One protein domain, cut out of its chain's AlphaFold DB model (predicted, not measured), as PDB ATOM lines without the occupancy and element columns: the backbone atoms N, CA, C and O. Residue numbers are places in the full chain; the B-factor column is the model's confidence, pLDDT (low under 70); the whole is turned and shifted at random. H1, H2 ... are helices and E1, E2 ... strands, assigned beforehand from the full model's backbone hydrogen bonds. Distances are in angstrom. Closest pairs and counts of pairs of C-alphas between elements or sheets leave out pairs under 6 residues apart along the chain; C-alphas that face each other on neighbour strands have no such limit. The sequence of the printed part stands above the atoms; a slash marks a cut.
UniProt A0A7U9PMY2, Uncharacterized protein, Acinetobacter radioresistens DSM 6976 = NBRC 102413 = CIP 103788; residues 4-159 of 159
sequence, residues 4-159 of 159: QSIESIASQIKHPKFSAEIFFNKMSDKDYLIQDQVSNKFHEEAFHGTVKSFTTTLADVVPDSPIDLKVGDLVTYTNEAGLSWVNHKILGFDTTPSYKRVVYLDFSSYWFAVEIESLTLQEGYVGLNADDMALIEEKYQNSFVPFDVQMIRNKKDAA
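What this domain is: This is residues 4 to 159 of the 159 residues of an uncharacterized protein of Acinetobacter radioresistens DSM 6976 = NBRC 102413 = CIP 103788 (UniProt A0A7U9PMY2). A strongly twisted sheet of four antiparallel strands has one long helix, H3, running along one face, and H4 and H5 pack on H3 on its side away from the sheet. H1 and H2 sit together at one end, grazing the sheet near E4, E1 and residue 84 of E2. The 156 printed residues run H1, H2, H3, E1, E2, E3, E4, H4, H5, the sheet order is E3, E2, E1, E4, and the class is mixed, helices and strands. The whole is compact, with a radius of gyration of the C-alphas of 15.9 A and spans of 48 by 39 by 24 A.

How they stand to each other: H1, residues 6 to 10, touches H2, residues 20 to 27, the closest C-alphas being those of Ala 10 and Ala 20, 6.3 A apart. H3, residues 30 to 50, is on the sheet at a height of 9.6 A and makes two layers with it. It lies over E2, residues 84 to 98, and runs along it at 13 degrees on the local plane; their closest C-alphas, of Glu 44 and Leu 91, are 7.2 A apart. E1, residues 74 to 78, forms a hairpin with E2, with N 85 and O 77 2.9 A apart. E2 forms a hairpin with E3, residues 101 to 105, with N 94 and O 102 2.9 A apart. E1, E2 and E3 are a meander, each strand the antiparallel neighbour of the one before. E4, residues 119 to 121, is antiparallel to E1, with N 76 and O 120 2.8 A apart, which completes a Greek key of four strands in a row whose first and fourth are neighbours. H4, residues 130 to 142, touches residues 34 to 42 of H3 at a steep tilt of 53 degrees, the same way; the closest C-alphas, of Val 38 and Tyr 140, are 5.3 A apart. H5, residues 147 to 157, touches residues 42 to 50 of H3 at a steep tilt of 46 degrees, the same way; the closest C-alphas, of Ala 46 and Val 149, are 5.4 A apart. In H1 to H5 every O i to N i+4 pair is within hydrogen-bond range.

Where its parts are: H1 begins at C-alpha 6, (12.340, -3.432, 24.962). H3 is 29.7 A long and starts at C-alpha 30, (18.904, 6.306, 25.244). E2 spans 21.8 A and bends by 120 degrees at residue 95. H4 is 18.7 A long, and H5, 15.5 A, ends at C-alpha 157, (25.021, 18.513, -7.003).

The domain as a whole: The two C-alphas farthest apart, of Glu 21 and Ala 159, are 49.5 A apart. The printed part has no cut. The links from H3 to E1 and from E3 to E4 are long. Mean pLDDT of the printed part is 95.2, and residues 158 to 159 are under 70.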
ATOM      1  N   GLN A   4       7.448   0.285  20.588       95.81
ATOM      2  CA  GLN A   4       7.418  -1.058  21.156       95.81
ATOM      3  C   GLN A   4       8.326  -1.101  22.390       95.81
ATOM      4  O   GLN A   4       9.355  -0.428  22.438       95.81
ATOM      5  N   SER A   5       7.952  -1.876  23.409       95.31
ATOM      6  CA  SER A   5       8.794  -2.011  24.600       95.31
ATOM      7  C   SER A   5      10.014  -2.901  24.339       95.31
ATOM      8  O   SER A   5       9.976  -3.812  23.505       95.31
ATOM      9  N   ILE A   6      11.096  -2.657  25.080       95.88
ATOM     10  CA  ILE A   6      12.340  -3.432  24.962       95.88
ATOM     11  C   ILE A   6      12.097  -4.891  25.388       95.88
ATOM     12  O   ILE A   6      12.619  -5.823  24.782       95.88
ATOM     13  N   GLU A   7      11.247  -5.121  26.386       96.62
ATOM     14  CA  GLU A   7      10.876  -6.453  26.871       96.62
ATOM     15  C   GLU A   7      10.084  -7.236  25.821       96.62
ATOM     16  O   GLU A   7      10.320  -8.431  25.629       96.62
ATOM     17  N   SER A   8       9.174  -6.555  25.111       96.38
ATOM     18  CA  SER A   8       8.392  -7.161  24.035       96.38
ATOM     19  C   SER A   8       9.314  -7.699  22.950       96.38
ATOM     20  O   SER A   8       9.181  -8.866  22.578       96.38
ATOM     21  N   ILE A   9      10.280  -6.901  22.483       97.00
ATOM     22  CA  ILE A   9      11.192  -7.352  21.429       97.00
ATOM     23  C   ILE A   9      12.177  -8.410  21.939       97.00
ATOM     24  O   ILE A   9      12.403  -9.405  21.257       97.00
ATOM     25  N   ALA A  10      12.683  -8.281  23.173       97.50
ATOM     26  CA  ALA A  10      13.592  -9.262  23.766       97.50
ATOM     27  C   ALA A  10      12.967 -10.665  23.829       97.50
ATOM     28  O   ALA A  10      13.643 -11.654  23.560       97.50
ATOM     29  N   SER A  11      11.666 -10.754  24.129       97.19
ATOM     30  CA  SER A  11      10.939 -12.031  24.171       97.19
ATOM     31  C   SER A  11      10.793 -12.725  22.808       97.19
ATOM     32  O   SER A  11      10.506 -13.922  22.753       97.19
ATOM     33  N   GLN A  12      10.990 -11.990  21.710       96.69
ATOM     34  CA  GLN A  12      10.829 -12.483  20.341       96.69
ATOM     35  C   GLN A  12      12.148 -12.970  19.727       96.69
ATOM     36  O   GLN A  12      12.120 -13.715  18.745       96.69
ATOM     37  N   ILE A  13      13.293 -12.604  20.313       96.75
ATOM     38  CA  ILE A  13      14.618 -12.990  19.824       96.75
ATOM     39  C   ILE A  13      14.888 -14.453  20.187       96.75
ATOM     40  O   ILE A  13      15.004 -14.823  21.354       96.75
ATOM     41  N   LYS A  14      15.018 -15.303  19.163       94.50
ATOM     42  CA  LYS A  14      15.186 -16.762  19.316       94.50
ATOM     43  C   LYS A  14      16.636 -17.241  19.221       94.50
ATOM     44  O   LYS A  14      16.886 -18.444  19.253       94.50
ATOM     45  N   HIS A  15      17.598 -16.331  19.066       97.19
ATOM     46  CA  HIS A  15      18.992 -16.706  18.848       97.19
ATOM     47  C   HIS A  15      19.579 -17.405  20.093       97.19
ATOM     48  O   HIS A  15      19.496 -16.858  21.192       97.19
ATOM     49  N   PRO A  16      20.241 -18.572  19.967       96.94
ATOM     50  CA  PRO A  16      20.649 -19.388  21.117       96.94
ATOM     51  C   PRO A  16      21.699 -18.732  22.024       96.94
ATOM     52  O   PRO A  16      21.824 -19.100  23.187       96.94
ATOM     53  N   LYS A  17      22.468 -17.771  21.497       97.88
ATOM     54  CA  LYS A  17      23.457 -16.989  22.265       97.88
ATOM     55  C   LYS A  17      22.922 -15.643  22.769       97.88
ATOM     56  O   LYS A  17      23.694 -14.840  23.279       97.88
ATOM     57  N   PHE A  18      21.640 -15.354  22.557       98.12
ATOM     58  CA  PHE A  18      21.046 -14.101  23.006       98.12
ATOM     59  C   PHE A  18      21.063 -14.012  24.537       98.12
ATOM     60  O   PHE A  18      20.698 -14.961  25.228       98.12
ATOM     61  N   SER A  19      21.467 -12.854  25.060       97.75
ATOM     62  CA  SER A  19      21.397 -12.534  26.485       97.75
ATOM     63  C   SER A  19      20.492 -11.328  26.688       97.75
ATOM     64  O   SER A  19      20.836 -10.214  26.289       97.75
ATOM     65  N   ALA A  20      19.349 -11.554  27.339       97.25
ATOM     66  CA  ALA A  20      18.406 -10.493  27.672       97.25
ATOM     67  C   ALA A  20      19.044  -9.432  28.584       97.25
ATOM     68  O   ALA A  20      18.801  -8.250  28.395       97.25
ATOM     69  N   GLU A  21      19.912  -9.831  29.518       97.12
ATOM     70  CA  GLU A  21      20.625  -8.899  30.400       97.12
ATOM     71  C   GLU A  21      21.528  -7.943  29.608       97.12
ATOM     72  O   GLU A  21      21.425  -6.727  29.754       97.12
ATOM     73  N   ILE A  22      22.372  -8.482  28.718       96.56
ATOM     74  CA  ILE A  22      23.256  -7.666  27.869       96.56
ATOM     75  C   ILE A  22      22.420  -6.753  26.970       96.56
ATOM     76  O   ILE A  22      22.747  -5.579  26.794       96.56
ATOM     77  N   PHE A  23      21.331  -7.286  26.418       97.62
ATOM     78  CA  PHE A  23      20.419  -6.530  25.579       97.62
ATOM     79  C   PHE A  23      19.764  -5.375  26.339       97.62
ATOM     80  O   PHE A  23      19.829  -4.247  25.869       97.62
ATOM     81  N   PHE A  24      19.205  -5.611  27.527       97.31
ATOM     82  CA  PHE A  24      18.580  -4.562  28.335       97.31
ATOM     83  C   PHE A  24      19.583  -3.505  28.785       97.31
ATOM     84  O   PHE A  24      19.301  -2.315  28.655       97.31
ATOM     85  N   ASN A  25      20.774  -3.909  29.234       94.75
ATOM     86  CA  ASN A  25      21.822  -2.967  29.632       94.75
ATOM     87  C   ASN A  25      22.209  -2.036  28.481       94.75
ATOM     88  O   ASN A  25      22.437  -0.852  28.696       94.75
ATOM     89  N   LYS A  26      22.249  -2.558  27.252       93.88
ATOM     90  CA  LYS A  26      22.611  -1.766  26.080       93.88
ATOM     91  C   LYS A  26      21.443  -0.942  25.528       93.88
ATOM     92  O   LYS A  26      21.618   0.229  25.227       93.88
ATOM     93  N   MET A  27      20.259  -1.536  25.380       95.12
ATOM     94  CA  MET A  27      19.093  -0.876  24.774       95.12
ATOM     95  C   MET A  27      18.378   0.091  25.725       95.12
ATOM     96  O   MET A  27      17.504   0.831  25.288       95.12
ATOM     97  N   SER A  28      18.721   0.099  27.016       92.44
ATOM     98  CA  SER A  28      18.260   1.132  27.953       92.44
ATOM     99  C   SER A  28      19.066   2.432  27.862       92.44
ATOM    100  O   SER A  28      18.604   3.463  28.355       92.44
ATOM    101  N   ASP A  29      20.230   2.414  27.206       96.12
ATOM    102  CA  ASP A  29      21.011   3.617  26.933       96.12
ATOM    103  C   ASP A  29      20.369   4.410  25.788       96.12
ATOM    104  O   ASP A  29      20.515   4.120  24.598       96.12
ATOM    105  N   LYS A  30      19.615   5.436  26.175       95.06
ATOM    106  CA  LYS A  30      18.904   6.306  25.244       95.06
ATOM    107  C   LYS A  30      19.847   7.136  24.371       95.06
ATOM    108  O   LYS A  30      19.547   7.339  23.195       95.06
ATOM    109  N   ASP A  31      20.972   7.601  24.912       96.69
ATOM    110  CA  ASP A  31      21.930   8.397  24.142       96.69
ATOM    111  C   ASP A  31      22.570   7.544  23.050       96.69
ATOM    112  O   ASP A  31      22.700   7.998  21.909       96.69
ATOM    113  N   TYR A  32      22.887   6.287  23.376       96.25
ATOM    114  CA  TYR A  32      23.307   5.295  22.395       96.25
ATOM    115  C   TYR A  32      22.259   5.123  21.288       96.25
ATOM    116  O   TYR A  32      22.598   5.256  20.114       96.25
ATOM    117  N   LEU A  33      20.987   4.883  21.634       97.38
ATOM    118  CA  LEU A  33      19.933   4.676  20.635       97.38
ATOM    119  C   LEU A  33      19.734   5.898  19.728       97.38
ATOM    120  O   LEU A  33      19.593   5.745  18.517       97.38
ATOM    121  N   ILE A  34      19.753   7.109  20.287       98.00
ATOM    122  CA  ILE A  34      19.629   8.349  19.510       98.00
ATOM    123  C   ILE A  34      20.806   8.497  18.541       98.00
ATOM    124  O   ILE A  34      20.599   8.800  17.366       98.00
ATOM    125  N   GLN A  35      22.039   8.279  19.005       97.19
ATOM    126  CA  GLN A  35      23.231   8.379  18.155       97.19
ATOM    127  C   GLN A  35      23.254   7.312  17.056       97.19
ATOM    128  O   GLN A  35      23.620   7.612  15.914       97.19
ATOM    129  N   ASP A  36      22.838   6.089  17.380       97.56
ATOM    130  CA  ASP A  36      22.714   4.994  16.419       97.56
ATOM    131  C   ASP A  36      21.697   5.357  15.328       97.56
ATOM    132  O   ASP A  36      22.024   5.303  14.148       97.56
ATOM    133  N   GLN A  37      20.524   5.885  15.690       98.00
ATOM    134  CA  GLN A  37      19.515   6.315  14.713       98.00
ATOM    135  C   GLN A  37      19.953   7.499  13.843       98.00
ATOM    136  O   GLN A  37      19.649   7.527  12.650       98.00
ATOM    137  N   VAL A  38      20.695   8.467  14.395       98.38
ATOM    138  CA  VAL A  38      21.307   9.538  13.587       98.38
ATOM    139  C   VAL A  38      22.276   8.942  12.565       98.38
ATOM    140  O   VAL A  38      22.240   9.312  11.391       98.38
ATOM    141  N   SER A  39      23.106   7.989  12.992       98.00
ATOM    142  CA  SER A  39      24.034   7.284  12.103       98.00
ATOM    143  C   SER A  39      23.282   6.492  11.034       98.00
ATOM    144  O   SER A  39      23.658   6.532   9.866       98.00
ATOM    145  N   ASN A  40      22.175   5.848  11.399       98.25
ATOM    146  CA  ASN A  40      21.380   5.042  10.482       98.25
ATOM    147  C   ASN A  40      20.771   5.870   9.346       98.25
ATOM    148  O   ASN A  40      20.799   5.452   8.190       98.25
ATOM    149  N   LYS A  41      20.343   7.108   9.623       98.25
ATOM    150  CA  LYS A  41      19.909   8.043   8.571       98.25
ATOM    151  C   LYS A  41      21.025   8.354   7.566       98.25
ATOM    152  O   LYS A  41      20.773   8.402   6.364       98.25
ATOM    153  N   PHE A  42      22.263   8.526   8.033       98.31
ATOM    154  CA  PHE A  42      23.411   8.701   7.138       98.31
ATOM    155  C   PHE A  42      23.725   7.423   6.347       98.31
ATOM    156  O   PHE A  42      23.997   7.503   5.150       98.31
ATOM    157  N   HIS A  43      23.642   6.247   6.969       98.19
ATOM    158  CA  HIS A  43      23.838   4.968   6.282       98.19
ATOM    159  C   HIS A  43      22.773   4.703   5.212       98.19
ATOM    160  O   HIS A  43      23.095   4.181   4.148       98.19
ATOM    161  N   GLU A  44      21.523   5.105   5.440       98.00
ATOM    162  CA  GLU A  44      20.465   5.051   4.426       98.00
ATOM    163  C   GLU A  44      20.788   5.936   3.213       98.00
ATOM    164  O   GLU A  44      20.675   5.493   2.066       98.00
ATOM    165  N   GLU A  45      21.240   7.175   3.432       97.25
ATOM    166  CA  GLU A  45      21.712   8.019   2.327       97.25
ATOM    167  C   GLU A  45      22.870   7.363   1.578       97.25
ATOM    168  O   GLU A  45      22.906   7.367   0.339       97.25
ATOM    169  N   ALA A  46      23.811   6.798   2.336       96.81
ATOM    170  CA  ALA A  46      24.985   6.147   1.801       96.81
ATOM    171  C   ALA A  46      24.616   4.933   0.936       96.81
ATOM    172  O   ALA A  46      25.120   4.781  -0.183       96.81
ATOM    173  N   PHE A  47      23.658   4.132   1.409       97.31
ATOM    174  CA  PHE A  47      23.065   3.011   0.694       97.31
ATOM    175  C   PHE A  47      22.471   3.456  -0.642       97.31
ATOM    176  O   PHE A  47      22.910   2.979  -1.687       97.31
ATOM    177  N   HIS A  48      21.550   4.424  -0.652       95.94
ATOM    178  CA  HIS A  48      20.904   4.868  -1.894       95.94
ATOM    179  C   HIS A  48      21.881   5.542  -2.877       95.94
ATOM    180  O   HIS A  48      21.710   5.485  -4.101       95.94
ATOM    181  N   GLY A  49      22.939   6.171  -2.363       94.75
ATOM    182  CA  GLY A  49      24.011   6.719  -3.188       94.75
ATOM    183  C   GLY A  49      24.906   5.652  -3.820       94.75
ATOM    184  O   GLY A  49      25.343   5.839  -4.961       94.75
ATOM    185  N   THR A  50      25.124   4.528  -3.135       93.25
ATOM    186  CA  THR A  50      26.183   3.558  -3.461       93.25
ATOM    187  C   THR A  50      25.654   2.245  -4.028       93.25
ATOM    188  O   THR A  50      26.132   1.799  -5.071       93.25
ATOM    189  N   VAL A  51      24.662   1.633  -3.385       94.50
ATOM    190  CA  VAL A  51      24.104   0.337  -3.783       94.50
ATOM    191  C   VAL A  51      23.130   0.544  -4.942       94.50
ATOM    192  O   VAL A  51      22.215   1.363  -4.867       94.50
ATOM    193  N   LYS A  52      23.356  -0.166  -6.052       91.06
ATOM    194  CA  LYS A  52      22.562  -0.027  -7.292       91.06
ATOM    195  C   LYS A  52      21.733  -1.257  -7.638       91.06
ATOM    196  O   LYS A  52      20.712  -1.113  -8.300       91.06
ATOM    197  N   SER A  53      22.155  -2.433  -7.188       91.12
ATOM    198  CA  SER A  53      21.541  -3.710  -7.554       91.12
ATOM    199  C   SER A  53      20.754  -4.279  -6.380       91.12
ATOM    200  O   SER A  53      21.233  -5.152  -5.663       91.12
ATOM    201  N   PHE A  54      19.551  -3.759  -6.167       96.88
ATOM    202  CA  PHE A  54      18.614  -4.276  -5.175       96.88
ATOM    203  C   PHE A  54      17.180  -4.174  -5.701       96.88
ATOM    204  O   PHE A  54      16.887  -3.367  -6.584       96.88
ATOM    205  N   THR A  55      16.288  -4.987  -5.147       97.25
ATOM    206  CA  THR A  55      14.838  -4.887  -5.344       97.25
ATOM    207  C   THR A  55      14.170  -4.422  -4.054       97.25
ATOM    208  O   THR A  55      14.723  -4.553  -2.961       97.25
ATOM    209  N   THR A  56      12.972  -3.862  -4.161       97.44
ATOM    210  CA  THR A  56      12.140  -3.489  -3.008       97.44
ATOM    211  C   THR A  56      11.143  -4.580  -2.618       97.44
ATOM    212  O   THR A  56      10.403  -4.404  -1.653       97.44
ATOM    213  N   THR A  57      11.111  -5.693  -3.353       96.38
ATOM    214  CA  THR A  57      10.156  -6.788  -3.163       96.38
ATOM    215  C   THR A  57      10.888  -8.049  -2.719       96.38
ATOM    216  O   THR A  57      11.681  -8.604  -3.473       96.38
ATOM    217  N   LEU A  58      10.602  -8.542  -1.510       95.62
ATOM    218  CA  LEU A  58      11.256  -9.742  -0.977       95.62
ATOM    219  C   LEU A  58      11.015 -10.981  -1.853       95.62
ATOM    220  O   LEU A  58      11.935 -11.761  -2.083       95.62
ATOM    221  N   ALA A  59       9.796 -11.141  -2.371       94.50
ATOM    222  CA  ALA A  59       9.411 -12.297  -3.177       94.50
ATOM    223  C   ALA A  59      10.218 -12.441  -4.483       94.50
ATOM    224  O   ALA A  59      10.297 -13.540  -5.023       94.50
ATOM    225  N   ASP A  60      10.855 -11.370  -4.967       93.94
ATOM    226  CA  ASP A  60      11.725 -11.427  -6.147       93.94
ATOM    227  C   ASP A  60      13.018 -12.219  -5.877       93.94
ATOM    228  O   ASP A  60      13.640 -12.727  -6.809       93.94
ATOM    229  N   VAL A  61      13.440 -12.312  -4.609       93.69
ATOM    230  CA  VAL A  61      14.710 -12.940  -4.201       93.69
ATOM    231  C   VAL A  61      14.514 -14.133  -3.268       93.69
ATOM    232  O   VAL A  61      15.318 -15.064  -3.283       93.69
ATOM    233  N   VAL A  62      13.430 -14.141  -2.490       93.06
ATOM    234  CA  VAL A  62      13.011 -15.246  -1.620       93.06
ATOM    235  C   VAL A  62      11.490 -15.445  -1.770       93.06
ATOM    236  O   VAL A  62      10.726 -14.968  -0.929       93.06
ATOM    237  N   PRO A  63      11.027 -16.133  -2.836       90.19
ATOM    238  CA  PRO A  63       9.597 -16.287  -3.140       90.19
ATOM    239  C   PRO A  63       8.775 -16.934  -2.016       90.19
ATOM    240  O   PRO A  63       7.648 -16.520  -1.761       90.19
ATOM    241  N   ASP A  64       9.362 -17.907  -1.316       88.56
ATOM    242  CA  ASP A  64       8.708 -18.688  -0.259       88.56
ATOM    243  C   ASP A  64       9.168 -18.257   1.146       88.56
ATOM    244  O   ASP A  64       9.329 -19.089   2.046       88.56
ATOM    245  N   SER A  65       9.455 -16.963   1.337       87.50
ATOM    246  CA  SER A  65       9.935 -16.463   2.627       87.50
ATOM    247  C   SER A  65       8.925 -16.773   3.745       87.50
ATOM    248  O   SER A  65       7.746 -16.438   3.616       87.50
ATOM    249  N   PRO A  66       9.362 -17.353   4.878       81.88
ATOM    250  CA  PRO A  66       8.480 -17.633   6.010       81.88
ATOM    251  C   PRO A  66       8.051 -16.364   6.764       81.88
ATOM    252  O   PRO A  66       7.184 -16.430   7.634       81.88
ATOM    253  N   ILE A  67       8.684 -15.225   6.468       85.06
ATOM    254  CA  ILE A  67       8.420 -13.924   7.080       85.06
ATOM    255  C   ILE A  67       8.164 -12.916   5.957       85.06
ATOM    256  O   ILE A  67       8.967 -12.800   5.029       85.06
ATOM    257  N   ASP A  68       7.058 -12.181   6.063       89.31
ATOM    258  CA  ASP A  68       6.730 -11.073   5.168       89.31
ATOM    259  C   ASP A  68       7.465  -9.809   5.636       89.31
ATOM    260  O   ASP A  68       6.999  -9.105   6.534       89.31
ATOM    261  N   LEU A  69       8.660  -9.581   5.086       96.19
ATOM    262  CA  LEU A  69       9.449  -8.371   5.318       96.19
ATOM    263  C   LEU A  69       9.311  -7.427   4.126       96.19
ATOM    264  O   LEU A  69       9.417  -7.849   2.971       96.19
ATOM    265  N   LYS A  70       9.177  -6.130   4.400       97.50
ATOM    266  CA  LYS A  70       9.108  -5.081   3.373       97.50
ATOM    267  C   LYS A  70      10.083  -3.946   3.661       97.50
ATOM    268  O   LYS A  70      10.449  -3.671   4.803       97.50
ATOM    269  N   VAL A  71      10.475  -3.249   2.597       98.44
ATOM    270  CA  VAL A  71      11.243  -2.003   2.714       98.44
ATOM    271  C   VAL A  71      10.495  -1.021   3.617       98.44
ATOM    272  O   VAL A  71       9.289  -0.816   3.467       98.44
ATOM    273  N   GLY A  72      11.221  -0.418   4.556       98.19
ATOM    274  CA  GLY A  72      10.675   0.488   5.564       98.19
ATOM    275  C   GLY A  72      10.273  -0.172   6.884       98.19
ATOM    276  O   GLY A  72      10.039   0.557   7.849       98.19
ATOM    277  N   ASP A  73      10.217  -1.505   6.964       98.38
ATOM    278  CA  ASP A  73      10.021  -2.188   8.244       98.38
ATOM    279  C   ASP A  73      11.190  -1.931   9.190       98.38
ATOM    280  O   ASP A  73      12.346  -1.850   8.768       98.38
ATOM    281  N   LEU A  74      10.867  -1.846  10.480       98.38
ATOM    282  CA  LEU A  74      11.846  -1.809  11.556       98.38
ATOM    283  C   LEU A  74      12.124  -3.231  12.029       98.38
ATOM    284  O   LEU A  74      11.201  -4.012  12.261       98.38
ATOM    285  N   VAL A  75      13.396  -3.550  12.221       98.44
ATOM    286  CA  VAL A  75      13.851  -4.860  12.667       98.44
ATOM    287  C   VAL A  75      14.922  -4.728  13.737       98.44
ATOM    288  O   VAL A  75      15.697  -3.770  13.779       98.44
ATOM    289  N   THR A  76      14.982  -5.745  14.586       98.31
ATOM    290  CA  THR A  76      16.154  -6.032  15.400       98.31
ATOM    291  C   THR A  76      17.049  -6.997  14.644       98.31
ATOM    292  O   THR A  76      16.600  -8.073  14.254       98.31
ATOM    293  N   TYR A  77      18.311  -6.623  14.456       98.12
ATOM    294  CA  TYR A  77      19.337  -7.497  13.899       98.12
ATOM    295  C   TYR A  77      20.093  -8.195  15.028       98.12
ATOM    296  O   TYR A  77      20.600  -7.524  15.926       98.12
ATOM    297  N   THR A  78      20.204  -9.520  14.962       98.19
ATOM    298  CA  THR A  78      20.994 -10.339  15.887       98.19
ATOM    299  C   THR A  78      22.123 -11.037  15.138       98.19
ATOM    300  O   THR A  78      21.881 -11.864  14.263       98.19
ATOM    301  N   ASN A  79      23.374 -10.749  15.494       96.31
ATOM    302  CA  ASN A  79      24.523 -11.383  14.843       96.31
ATOM    303  C   ASN A  79      24.796 -12.809  15.370       96.31
ATOM    304  O   ASN A  79      24.233 -13.247  16.372       96.31
ATOM    305  N   GLU A  80      25.749 -13.512  14.749       95.75
ATOM    306  CA  GLU A  80      26.145 -14.890  15.111       95.75
ATOM    307  C   GLU A  80      26.683 -15.048  16.552       95.75
ATOM    308  O   GLU A  80      26.764 -16.160  17.097       95.75
ATOM    309  N   ALA A  81      27.086 -13.940  17.184       96.88
ATOM    310  CA  ALA A  81      27.513 -13.898  18.579       96.88
ATOM    311  C   ALA A  81      26.334 -13.728  19.557       96.88
ATOM    312  O   ALA A  81      26.537 -13.851  20.761       96.88
ATOM    313  N   GLY A  82      25.112 -13.500  19.065       97.38
ATOM    314  CA  GLY A  82      23.914 -13.254  19.872       97.38
ATOM    315  C   GLY A  82      23.739 -11.805  20.327       97.38
ATOM    316  O   GLY A  82      22.825 -11.521  21.101       97.38
ATOM    317  N   LEU A  83      24.579 -10.882  19.849       97.38
ATOM    318  CA  LEU A  83      24.406  -9.454  20.105       97.38
ATOM    319  C   LEU A  83      23.308  -8.915  19.199       97.38
ATOM    320  O   LEU A  83      23.275  -9.245  18.016       97.38
ATOM    321  N   SER A  84      22.418  -8.108  19.771       97.94
ATOM    322  CA  SER A  84      21.238  -7.601  19.074       97.94
ATOM    323  C   SER A  84      21.189  -6.076  19.087       97.94
ATOM    324  O   SER A  84      21.560  -5.455  20.085       97.94
ATOM    325  N   TRP A  85      20.726  -5.494  17.985       97.88
ATOM    326  CA  TRP A  85      20.569  -4.055  17.777       97.88
ATOM    327  C   TRP A  85      19.188  -3.769  17.204       97.88
ATOM    328  O   TRP A  85      18.783  -4.416  16.240       97.88
ATOM    329  N   VAL A  86      18.467  -2.842  17.825       98.31
ATOM    330  CA  VAL A  86      17.081  -2.504  17.482       98.31
ATOM    331  C   VAL A  86      17.013  -1.336  16.503       98.31
ATOM    332  O   VAL A  86      17.973  -0.586  16.352       98.31
ATOM    333  N   ASN A  87      15.824  -1.115  15.941       98.25
ATOM    334  CA  ASN A  87      15.469   0.073  15.159       98.25
ATOM    335  C   ASN A  87      16.244   0.220  13.848       98.25
ATOM    336  O   ASN A  87      16.433   1.340  13.379       98.25
ATOM    337  N   HIS A  88      16.667  -0.884  13.240       98.62
ATOM    338  CA  HIS A  88      17.204  -0.835  11.887       98.62
ATOM    339  C   HIS A  88      16.076  -0.930  10.872       98.62
ATOM    340  O   HIS A  88      15.154  -1.730  11.033       98.62
ATOM    341  N   LYS A  89      16.144  -0.126   9.821       98.56
ATOM    342  CA  LYS A  89      15.182  -0.126   8.728       98.56
ATOM    343  C   LYS A  89      15.656  -1.013   7.588       98.56
ATOM    344  O   LYS A  89      16.813  -0.944   7.176       98.56
ATOM    345  N   ILE A  90      14.737  -1.787   7.018       98.75
ATOM    346  CA  ILE A  90      14.986  -2.512   5.768       98.75
ATOM    347  C   ILE A  90      15.034  -1.520   4.605       98.75
ATOM    348  O   ILE A  90      14.060  -0.810   4.348       98.75
ATOM    349  N   LEU A  91      16.151  -1.501   3.880       98.62
ATOM    350  CA  LEU A  91      16.384  -0.587   2.757       98.62
ATOM    351  C   LEU A  91      16.118  -1.220   1.387       98.62
ATOM    352  O   LEU A  91      15.813  -0.520   0.423       98.62
ATOM    353  N   GLY A  92      16.225  -2.542   1.294       98.19
ATOM    354  CA  GLY A  92      16.071  -3.276   0.047       98.19
ATOM    355  C   GLY A  92      16.537  -4.715   0.178       98.19
ATOM    356  O   GLY A  92      17.021  -5.130   1.234       98.19
ATOM    357  N   PHE A  93      16.419  -5.455  -0.918       97.94
ATOM    358  CA  PHE A  93      16.793  -6.857  -0.988       97.94
ATOM    359  C   PHE A  93      17.806  -7.124  -2.104       97.94
ATOM    360  O   PHE A  93      17.656  -6.623  -3.221       97.94
ATOM    361  N   ASP A  94      18.850  -7.893  -1.801       96.69
ATOM    362  CA  ASP A  94      19.946  -8.194  -2.728       96.69
ATOM    363  C   ASP A  94      19.487  -9.163  -3.825       96.69
ATOM    364  O   ASP A  94      19.074 -10.289  -3.552       96.69
ATOM    365  N   THR A  95      19.586  -8.722  -5.080       95.06
ATOM    366  CA  THR A  95      19.252  -9.528  -6.272       95.06
ATOM    367  C   THR A  95      20.328 -10.553  -6.642       95.06
ATOM    368  O   THR A  95      20.098 -11.433  -7.471       95.06
ATOM    369  N   THR A  96      21.505 -10.457  -6.025       91.81
ATOM    370  CA  THR A  96      22.671 -11.323  -6.231       91.81
ATOM    371  C   THR A  96      23.238 -11.814  -4.892       91.81
ATOM    372  O   THR A  96      24.421 -11.615  -4.604       91.81
ATOM    373  N   PRO A  97      22.414 -12.460  -4.049       86.88
ATOM    374  CA  PRO A  97      22.766 -12.699  -2.661       86.88
ATOM    375  C   PRO A  97      23.942 -13.664  -2.518       86.88
ATOM    376  O   PRO A  97      24.011 -14.719  -3.153       86.88
ATOM    377  N   SER A  98      24.850 -13.329  -1.606       85.06
ATOM    378  CA  SER A  98      25.940 -14.212  -1.185       85.06
ATOM    379  C   SER A  98      25.592 -14.870   0.147       85.06
ATOM    380  O   SER A  98      25.182 -14.195   1.084       85.06
ATOM    381  N   TYR A  99      25.782 -16.188   0.267       84.88
ATOM    382  CA  TYR A  99      25.602 -16.923   1.532       84.88
ATOM    383  C   TYR A  99      24.243 -16.680   2.228       84.88
ATOM    384  O   TYR A  99      24.204 -16.500   3.437       84.88
ATOM    385  N   LYS A 100      23.128 -16.668   1.474       89.12
ATOM    386  CA  LYS A 100      21.746 -16.416   1.965       89.12
ATOM    387  C   LYS A 100      21.476 -15.014   2.530       89.12
ATOM    388  O   LYS A 100      20.376 -14.744   3.006       89.12
ATOM    389  N   ARG A 101      22.443 -14.105   2.453       94.31
ATOM    390  CA  ARG A 101      22.278 -12.719   2.884       94.31
ATOM    391  C   ARG A 101      21.523 -11.950   1.819       94.31
ATOM    392  O   ARG A 101      22.023 -11.790   0.712       94.31
ATOM    393  N   VAL A 102      20.317 -11.518   2.160       96.25
ATOM    394  CA  VAL A 102      19.361 -10.954   1.199       96.25
ATOM    395  C   VAL A 102      18.779  -9.623   1.650       96.25
ATOM    396  O   VAL A 102      18.211  -8.941   0.812       96.25
ATOM    397  N   VAL A 103      18.902  -9.221   2.921       97.81
ATOM    398  CA  VAL A 103      18.263  -7.999   3.442       97.81
ATOM    399  C   VAL A 103      19.297  -6.909   3.702       97.81
ATOM    400  O   VAL A 103      20.209  -7.113   4.499       97.81
ATOM    401  N   TYR A 104      19.152  -5.739   3.083       98.44
ATOM    402  CA  TYR A 104      19.952  -4.560   3.423       98.44
ATOM    403  C   TYR A 104      19.307  -3.769   4.557       98.44
ATOM    404  O   TYR A 104      18.100  -3.518   4.536       98.44
ATOM    405  N   LEU A 105      20.130  -3.344   5.514       98.62
ATOM    406  CA  LEU A 105      19.728  -2.536   6.664       98.62
ATOM    407  C   LEU A 105      20.451  -1.189   6.672       98.62
ATOM    408  O   LEU A 105      21.562  -1.066   6.159       98.62
ATOM    409  N   ASP A 106      19.858  -0.203   7.330       98.12
ATOM    410  CA  ASP A 106      20.406   1.143   7.525       98.12
ATOM    411  C   ASP A 106      21.465   1.243   8.635       98.12
ATOM    412  O   ASP A 106      21.575   2.256   9.304       98.12
ATOM    413  N   PHE A 107      22.282   0.215   8.833       96.69
ATOM    414  CA  PHE A 107      23.332   0.197   9.857       96.69
ATOM    415  C   PHE A 107      24.744   0.415   9.287       96.69
ATOM    416  O   PHE A 107      24.937   0.616   8.089       96.69
ATOM    417  N   SER A 108      25.769   0.317  10.141       92.94
ATOM    418  CA  SER A 108      27.173   0.574   9.777       92.94
ATOM    419  C   SER A 108      27.727  -0.289   8.642       92.94
ATOM    420  O   SER A 108      28.735   0.075   8.048       92.94
ATOM    421  N   SER A 109      27.089  -1.420   8.332       94.88
ATOM    422  CA  SER A 109      27.441  -2.291   7.206       94.88
ATOM    423  C   SER A 109      26.392  -2.242   6.089       94.88
ATOM    424  O   SER A 109      26.109  -3.266   5.483       94.88
ATOM    425  N   TYR A 110      25.799  -1.075   5.808       95.75
ATOM    426  CA  TYR A 110      24.685  -0.903   4.855       95.75
ATOM    427  C   TYR A 110      24.911  -1.505   3.457       95.75
ATOM    428  O   TYR A 110      23.957  -1.836   2.758       95.75
ATOM    429  N   TRP A 111      26.166  -1.656   3.027       94.69
ATOM    430  CA  TRP A 111      26.538  -2.273   1.748       94.69
ATOM    431  C   TRP A 111      26.549  -3.807   1.782       94.69
ATOM    432  O   TRP A 111      26.829  -4.445   0.767       94.69
ATOM    433  N   PHE A 112      26.298  -4.412   2.941       95.06
ATOM    434  CA  PHE A 112      26.394  -5.842   3.169       95.06
ATOM    435  C   PHE A 112      25.083  -6.375   3.734       95.06
ATOM    436  O   PHE A 112      24.706  -6.082   4.869       95.06
ATOM    437  N   ALA A 113      24.386  -7.164   2.919       96.94
ATOM    438  CA  ALA A 113      23.122  -7.754   3.312       96.94
ATOM    439  C   ALA A 113      23.294  -8.725   4.495       96.94
ATOM    440  O   ALA A 113      24.369  -9.290   4.723       96.94
ATOM    441  N   VAL A 114      22.204  -8.958   5.219       97.06
ATOM    442  CA  VAL A 114      22.101  -9.929   6.312       97.06
ATOM    443  C   VAL A 114      21.084 -11.024   5.980       97.06
ATOM    444  O   VAL A 114      20.314 -10.923   5.020       97.06
ATOM    445  N   GLU A 115      21.121 -12.114   6.744       95.81
ATOM    446  CA  GLU A 115      20.200 -13.250   6.605       95.81
ATOM    447  C   GLU A 115      18.840 -12.912   7.229       95.81
ATOM    448  O   GLU A 115      18.785 -12.257   8.271       95.81
ATOM    449  N   ILE A 116      17.739 -13.380   6.636       95.50
ATOM    450  CA  ILE A 116      16.380 -13.141   7.163       95.50
ATOM    451  C   ILE A 116      16.248 -13.709   8.579       95.50
ATOM    452  O   ILE A 116      15.652 -13.092   9.456       95.50
ATOM    453  N   GLU A 117      16.863 -14.861   8.826       94.44
ATOM    454  CA  GLU A 117      16.847 -15.577  10.097       94.44
ATOM    455  C   GLU A 117      17.563 -14.821  11.228       94.44
ATOM    456  O   GLU A 117      17.366 -15.137  12.402       94.44
ATOM    457  N   SER A 118      18.372 -13.813  10.888       96.06
ATOM    458  CA  SER A 118      19.025 -12.921  11.851       96.06
ATOM    459  C   SER A 118      18.143 -11.747  12.292       96.06
ATOM    460  O   SER A 118      18.575 -10.936  13.111       96.06
ATOM    461  N   LEU A 119      16.923 -11.640  11.754       97.25
ATOM    462  CA  LEU A 119      16.029 -10.508  11.968       97.25
ATOM    463  C   LEU A 119      14.833 -10.878  12.842       97.25
ATOM    464  O   LEU A 119      14.213 -11.928  12.692       97.25
ATOM    465  N   THR A 120      14.469  -9.954  13.727       97.50
ATOM    466  CA  THR A 120      13.198  -9.968  14.455       97.50
ATOM    467  C   THR A 120      12.411  -8.719  14.072       97.50
ATOM    468  O   THR A 120      12.887  -7.605  14.285       97.50
ATOM    469  N   LEU A 121      11.226  -8.892  13.479       97.38
ATOM    470  CA  LEU A 121      10.364  -7.781  13.064       97.38
ATOM    471  C   LEU A 121       9.867  -6.984  14.278       97.38
ATOM    472  O   LEU A 121       9.471  -7.565  15.287       97.38
ATOM    473  N   GLN A 122       9.866  -5.657  14.165       97.38
ATOM    474  CA  GLN A 122       9.358  -4.752  15.191       97.38
ATOM    475  C   GLN A 122       7.997  -4.169  14.802       97.38
ATOM    476  O   GLN A 122       7.722  -3.863  13.644       97.38
ATOM    477  N   GLU A 123       7.160  -3.918  15.805       96.38
ATOM    478  CA  GLU A 123       5.875  -3.232  15.626       96.38
ATOM    479  C   GLU A 123       6.021  -1.698  15.642       96.38
ATOM    480  O   GLU A 123       5.102  -0.963  15.254       96.38
ATOM    481  N   GLY A 124       7.177  -1.205  16.096       97.31
ATOM    482  CA  GLY A 124       7.520   0.207  16.218       97.31
ATOM    483  C   GLY A 124       8.955   0.417  16.704       97.31
ATOM    484  O   GLY A 124       9.716  -0.537  16.858       97.31
ATOM    485  N   TYR A 125       9.325   1.672  16.962       97.75
ATOM    486  CA  TYR A 125      10.629   1.995  17.541       97.75
ATOM    487  C   TYR A 125      10.723   1.498  18.988       97.75
ATOM    488  O   TYR A 125       9.805   1.686  19.785       97.75
ATOM    489  N   VAL A 126      11.844   0.877  19.325       97.50
ATOM    490  CA  VAL A 126      12.157   0.296  20.627       97.50
ATOM    491  C   VAL A 126      13.061   1.242  21.413       97.50
ATOM    492  O   VAL A 126      14.050   1.736  20.880       97.50
ATOM    493  N   GLY A 127      12.730   1.495  22.681       94.62
ATOM    494  CA  GLY A 127      13.558   2.311  23.586       94.62
ATOM    495  C   GLY A 127      13.579   3.818  23.286       94.62
ATOM    496  O   GLY A 127      14.269   4.567  23.970       94.62
ATOM    497  N   LEU A 128      12.798   4.268  22.301       95.62
ATOM    498  CA  LEU A 128      12.662   5.667  21.890       95.62
ATOM    499  C   LEU A 128      11.208   6.127  22.024       95.62
ATOM    500  O   LEU A 128      10.285   5.312  22.054       95.62
ATOM    501  N   ASN A 129      11.001   7.439  22.082       95.75
ATOM    502  CA  ASN A 129       9.686   8.076  22.057       95.75
ATOM    503  C   ASN A 129       9.626   9.204  21.007       95.75
ATOM    504  O   ASN A 129      10.571   9.429  20.257       95.75
ATOM    505  N   ALA A 130       8.496   9.909  20.922       96.06
ATOM    506  CA  ALA A 130       8.303  10.959  19.922       96.06
ATOM    507  C   ALA A 130       9.287  12.138  20.059       96.06
ATOM    508  O   ALA A 130       9.746  12.653  19.039       96.06
ATOM    509  N   ASP A 131       9.636  12.527  21.286       96.94
ATOM    510  CA  ASP A 131      10.578  13.621  21.547       96.94
ATOM    511  C   ASP A 131      11.997  13.219  21.130       96.94
ATOM    512  O   ASP A 131      12.704  13.993  20.485       96.94
ATOM    513  N   ASP A 132      12.383  11.970  21.411       97.19
ATOM    514  CA  ASP A 132      13.672  11.420  20.984       97.19
ATOM    515  C   ASP A 132      13.785  11.426  19.449       97.19
ATOM    516  O   ASP A 132      14.833  11.747  18.898       97.19
ATOM    517  N   MET A 133      12.690  11.131  18.743       97.00
ATOM    518  CA  MET A 133      12.655  11.132  17.276       97.00
ATOM    519  C   MET A 133      12.760  12.541  16.684       97.00
ATOM    520  O   MET A 133      13.406  12.718  15.650       97.00
ATOM    521  N   ALA A 134      12.182  13.550  17.341       96.75
ATOM    522  CA  ALA A 134      12.390  14.947  16.964       96.75
ATOM    523  C   ALA A 134      13.857  15.362  17.161       96.75
ATOM    524  O   ALA A 134      14.448  15.985  16.278       96.75
ATOM    525  N   LEU A 135      14.467  14.941  18.274       97.81
ATOM    526  CA  LEU A 135      15.879  15.187  18.561       97.81
ATOM    527  C   LEU A 135      16.816  14.461  17.581       97.81
ATOM    528  O   LEU A 135      17.850  15.012  17.206       97.81
ATOM    529  N   ILE A 136      16.474  13.246  17.140       98.19
ATOM    530  CA  ILE A 136      17.214  12.525  16.091       98.19
ATOM    531  C   ILE A 136      17.212  13.331  14.793       98.19
ATOM    532  O   ILE A 136      18.265  13.481  14.177       98.19
ATOM    533  N   GLU A 137      16.061  13.872  14.386       97.69
ATOM    534  CA  GLU A 137      15.978  14.685  13.171       97.69
ATOM    535  C   GLU A 137      16.810  15.965  13.304       97.69
ATOM    536  O   GLU A 137      17.632  16.252  12.438       97.69
ATOM    537  N   GLU A 138      16.687  16.682  14.423       98.06
ATOM    538  CA  GLU A 138      17.516  17.858  14.706       98.06
ATOM    539  C   GLU A 138      19.014  17.522  14.651       98.06
ATOM    540  O   GLU A 138      19.790  18.211  13.984       98.06
ATOM    541  N   LYS A 139      19.440  16.445  15.320       98.25
ATOM    542  CA  LYS A 139      20.842  16.014  15.326       98.25
ATOM    543  C   LYS A 139      21.307  15.618  13.937       98.25
ATOM    544  O   LYS A 139      22.412  15.990  13.567       98.25
ATOM    545  N   TYR A 140      20.508  14.898  13.164       97.62
ATOM    546  CA  TYR A 140      20.867  14.502  11.805       97.62
ATOM    547  C   TYR A 140      21.107  15.713  10.891       97.62
ATOM    548  O   TYR A 140      22.084  15.722  10.143       97.62
ATOM    549  N   GLN A 141      20.294  16.767  11.012       96.75
ATOM    550  CA  GLN A 141      20.474  17.998  10.232       96.75
ATOM    551  C   GLN A 141      21.716  18.804  10.643       96.75
ATOM    552  O   GLN A 141      22.307  19.488   9.811       96.75
ATOM    553  N   ASN A 142      22.118  18.727  11.916       96.81
ATOM    554  CA  ASN A 142      23.176  19.573  12.480       96.81
ATOM    555  C   ASN A 142      24.502  18.841  12.762       96.81
ATOM    556  O   ASN A 142      25.494  19.480  13.117       96.81
ATOM    557  N   SER A 143      24.539  17.514  12.642       95.50
ATOM    558  CA  SER A 143      25.743  16.717  12.892       95.50
ATOM    559  C   SER A 143      26.740  16.817  11.746       95.50
ATOM    560  O   SER A 143      26.400  17.117  10.602       95.50
ATOM    561  N   PHE A 144      27.997  16.500  12.054       94.81
ATOM    562  CA  PHE A 144      29.004  16.307  11.022       94.81
ATOM    563  C   PHE A 144      28.574  15.178  10.077       94.81
ATOM    564  O   PHE A 144      28.322  14.055  10.510       94.81
ATOM    565  N   VAL A 145      28.510  15.486   8.784       96.50
ATOM    566  CA  VAL A 145      28.119  14.528   7.748       96.50
ATOM    567  C   VAL A 145      29.279  13.556   7.502       96.50
ATOM    568  O   VAL A 145      30.387  14.022   7.232       96.50
ATOM    569  N   PRO A 146      29.081  12.228   7.549       95.25
ATOM    570  CA  PRO A 146      30.127  11.259   7.225       95.25
ATOM    571  C   PRO A 146      30.707  11.447   5.816       95.25
ATOM    572  O   PRO A 146      30.021  11.898   4.899       95.25
ATOM    573  N   PHE A 147      31.991  11.123   5.635       93.00
ATOM    574  CA  PHE A 147      32.714  11.396   4.385       93.00
ATOM    575  C   PHE A 147      32.074  10.733   3.155       93.00
ATOM    576  O   PHE A 147      31.964  11.357   2.102       93.00
ATOM    577  N   ASP A 148      31.628   9.487   3.276       89.94
ATOM    578  CA  ASP A 148      30.937   8.764   2.206       89.94
ATOM    579  C   ASP A 148      29.628   9.458   1.795       89.94
ATOM    580  O   ASP A 148      29.377   9.646   0.602       89.94
ATOM    581  N   VAL A 149      28.852   9.950   2.763       95.88
ATOM    582  CA  VAL A 149      27.647  10.750   2.502       95.88
ATOM    583  C   VAL A 149      27.993  12.094   1.854       95.88
ATOM    584  O   VAL A 149      27.335  12.482   0.886       95.88
ATOM    585  N   GLN A 150      29.049  12.785   2.302       96.06
ATOM    586  CA  GLN A 150      29.522  14.015   1.643       96.06
ATOM    587  C   GLN A 150      29.851  13.760   0.166       96.06
ATOM    588  O   GLN A 150      29.420  14.509  -0.710       96.06
ATOM    589  N   MET A 151      30.565  12.670  -0.127       93.25
ATOM    590  CA  MET A 151      30.914  12.285  -1.496       93.25
ATOM    591  C   MET A 151      29.679  12.000  -2.354       93.25
ATOM    592  O   MET A 151      29.671  12.319  -3.544       93.25
ATOM    593  N   ILE A 152      28.632  11.412  -1.775       93.81
ATOM    594  CA  ILE A 152      27.366  11.145  -2.468       93.81
ATOM    595  C   ILE A 152      26.607  12.440  -2.756       93.81
ATOM    596  O   ILE A 152      26.140  12.621  -3.881       93.81
ATOM    597  N   ARG A 153      26.501  13.342  -1.774       94.69
ATOM    598  CA  ARG A 153      25.826  14.640  -1.936       94.69
ATOM    599  C   ARG A 153      26.523  15.493  -3.002       94.69
ATOM    600  O   ARG A 153      25.879  15.891  -3.966       94.69
ATOM    601  N   ASN A 154      27.851  15.608  -2.942       92.25
ATOM    602  CA  ASN A 154      28.638  16.352  -3.933       92.25
ATOM    603  C   ASN A 154      28.484  15.805  -5.365       92.25
ATOM    604  O   ASN A 154      28.478  16.572  -6.324       92.25
ATOM    605  N   LYS A 155      28.364  14.479  -5.532       87.88
ATOM    606  CA  LYS A 155      28.113  13.869  -6.851       87.88
ATOM    607  C   LYS A 155      26.730  14.211  -7.403       87.88
ATOM    608  O   LYS A 155      26.603  14.322  -8.615       87.88
ATOM    609  N   LYS A 156      25.712  14.336  -6.543       80.00
ATOM    610  CA  LYS A 156      24.358  14.731  -6.957       80.00
ATOM    611  C   LYS A 156      24.308  16.192  -7.391       80.00
ATOM    612  O   LYS A 156      23.678  16.477  -8.394       80.00
ATOM    613  N   ASP A 157      25.004  17.078  -6.682       78.38
ATOM    614  CA  ASP A 157      25.021  18.513  -7.003       78.38
ATOM    615  C   ASP A 157      25.772  18.831  -8.309       78.38
ATOM    616  O   ASP A 157      25.590  19.896  -8.897       78.38
ATOM    617  N   ALA A 158      26.629  17.913  -8.764       69.56
ATOM    618  CA  ALA A 158      27.394  18.034 -10.002       69.56
ATOM    619  C   ALA A 158      26.712  17.401 -11.236       69.56
ATOM    620  O   ALA A 158      27.280  17.488 -12.328       69.56
ATOM    621  N   ALA A 159      25.564  16.733 -11.066       60.34
ATOM    622  CA  ALA A 159      24.823  16.022 -12.116       60.34
ATOM    623  C   ALA A 159      23.598  16.819 -12.584       60.34
ATOM    624  O   ALA A 159      23.315  16.767 -13.803       60.34
TER     625      ALA A 159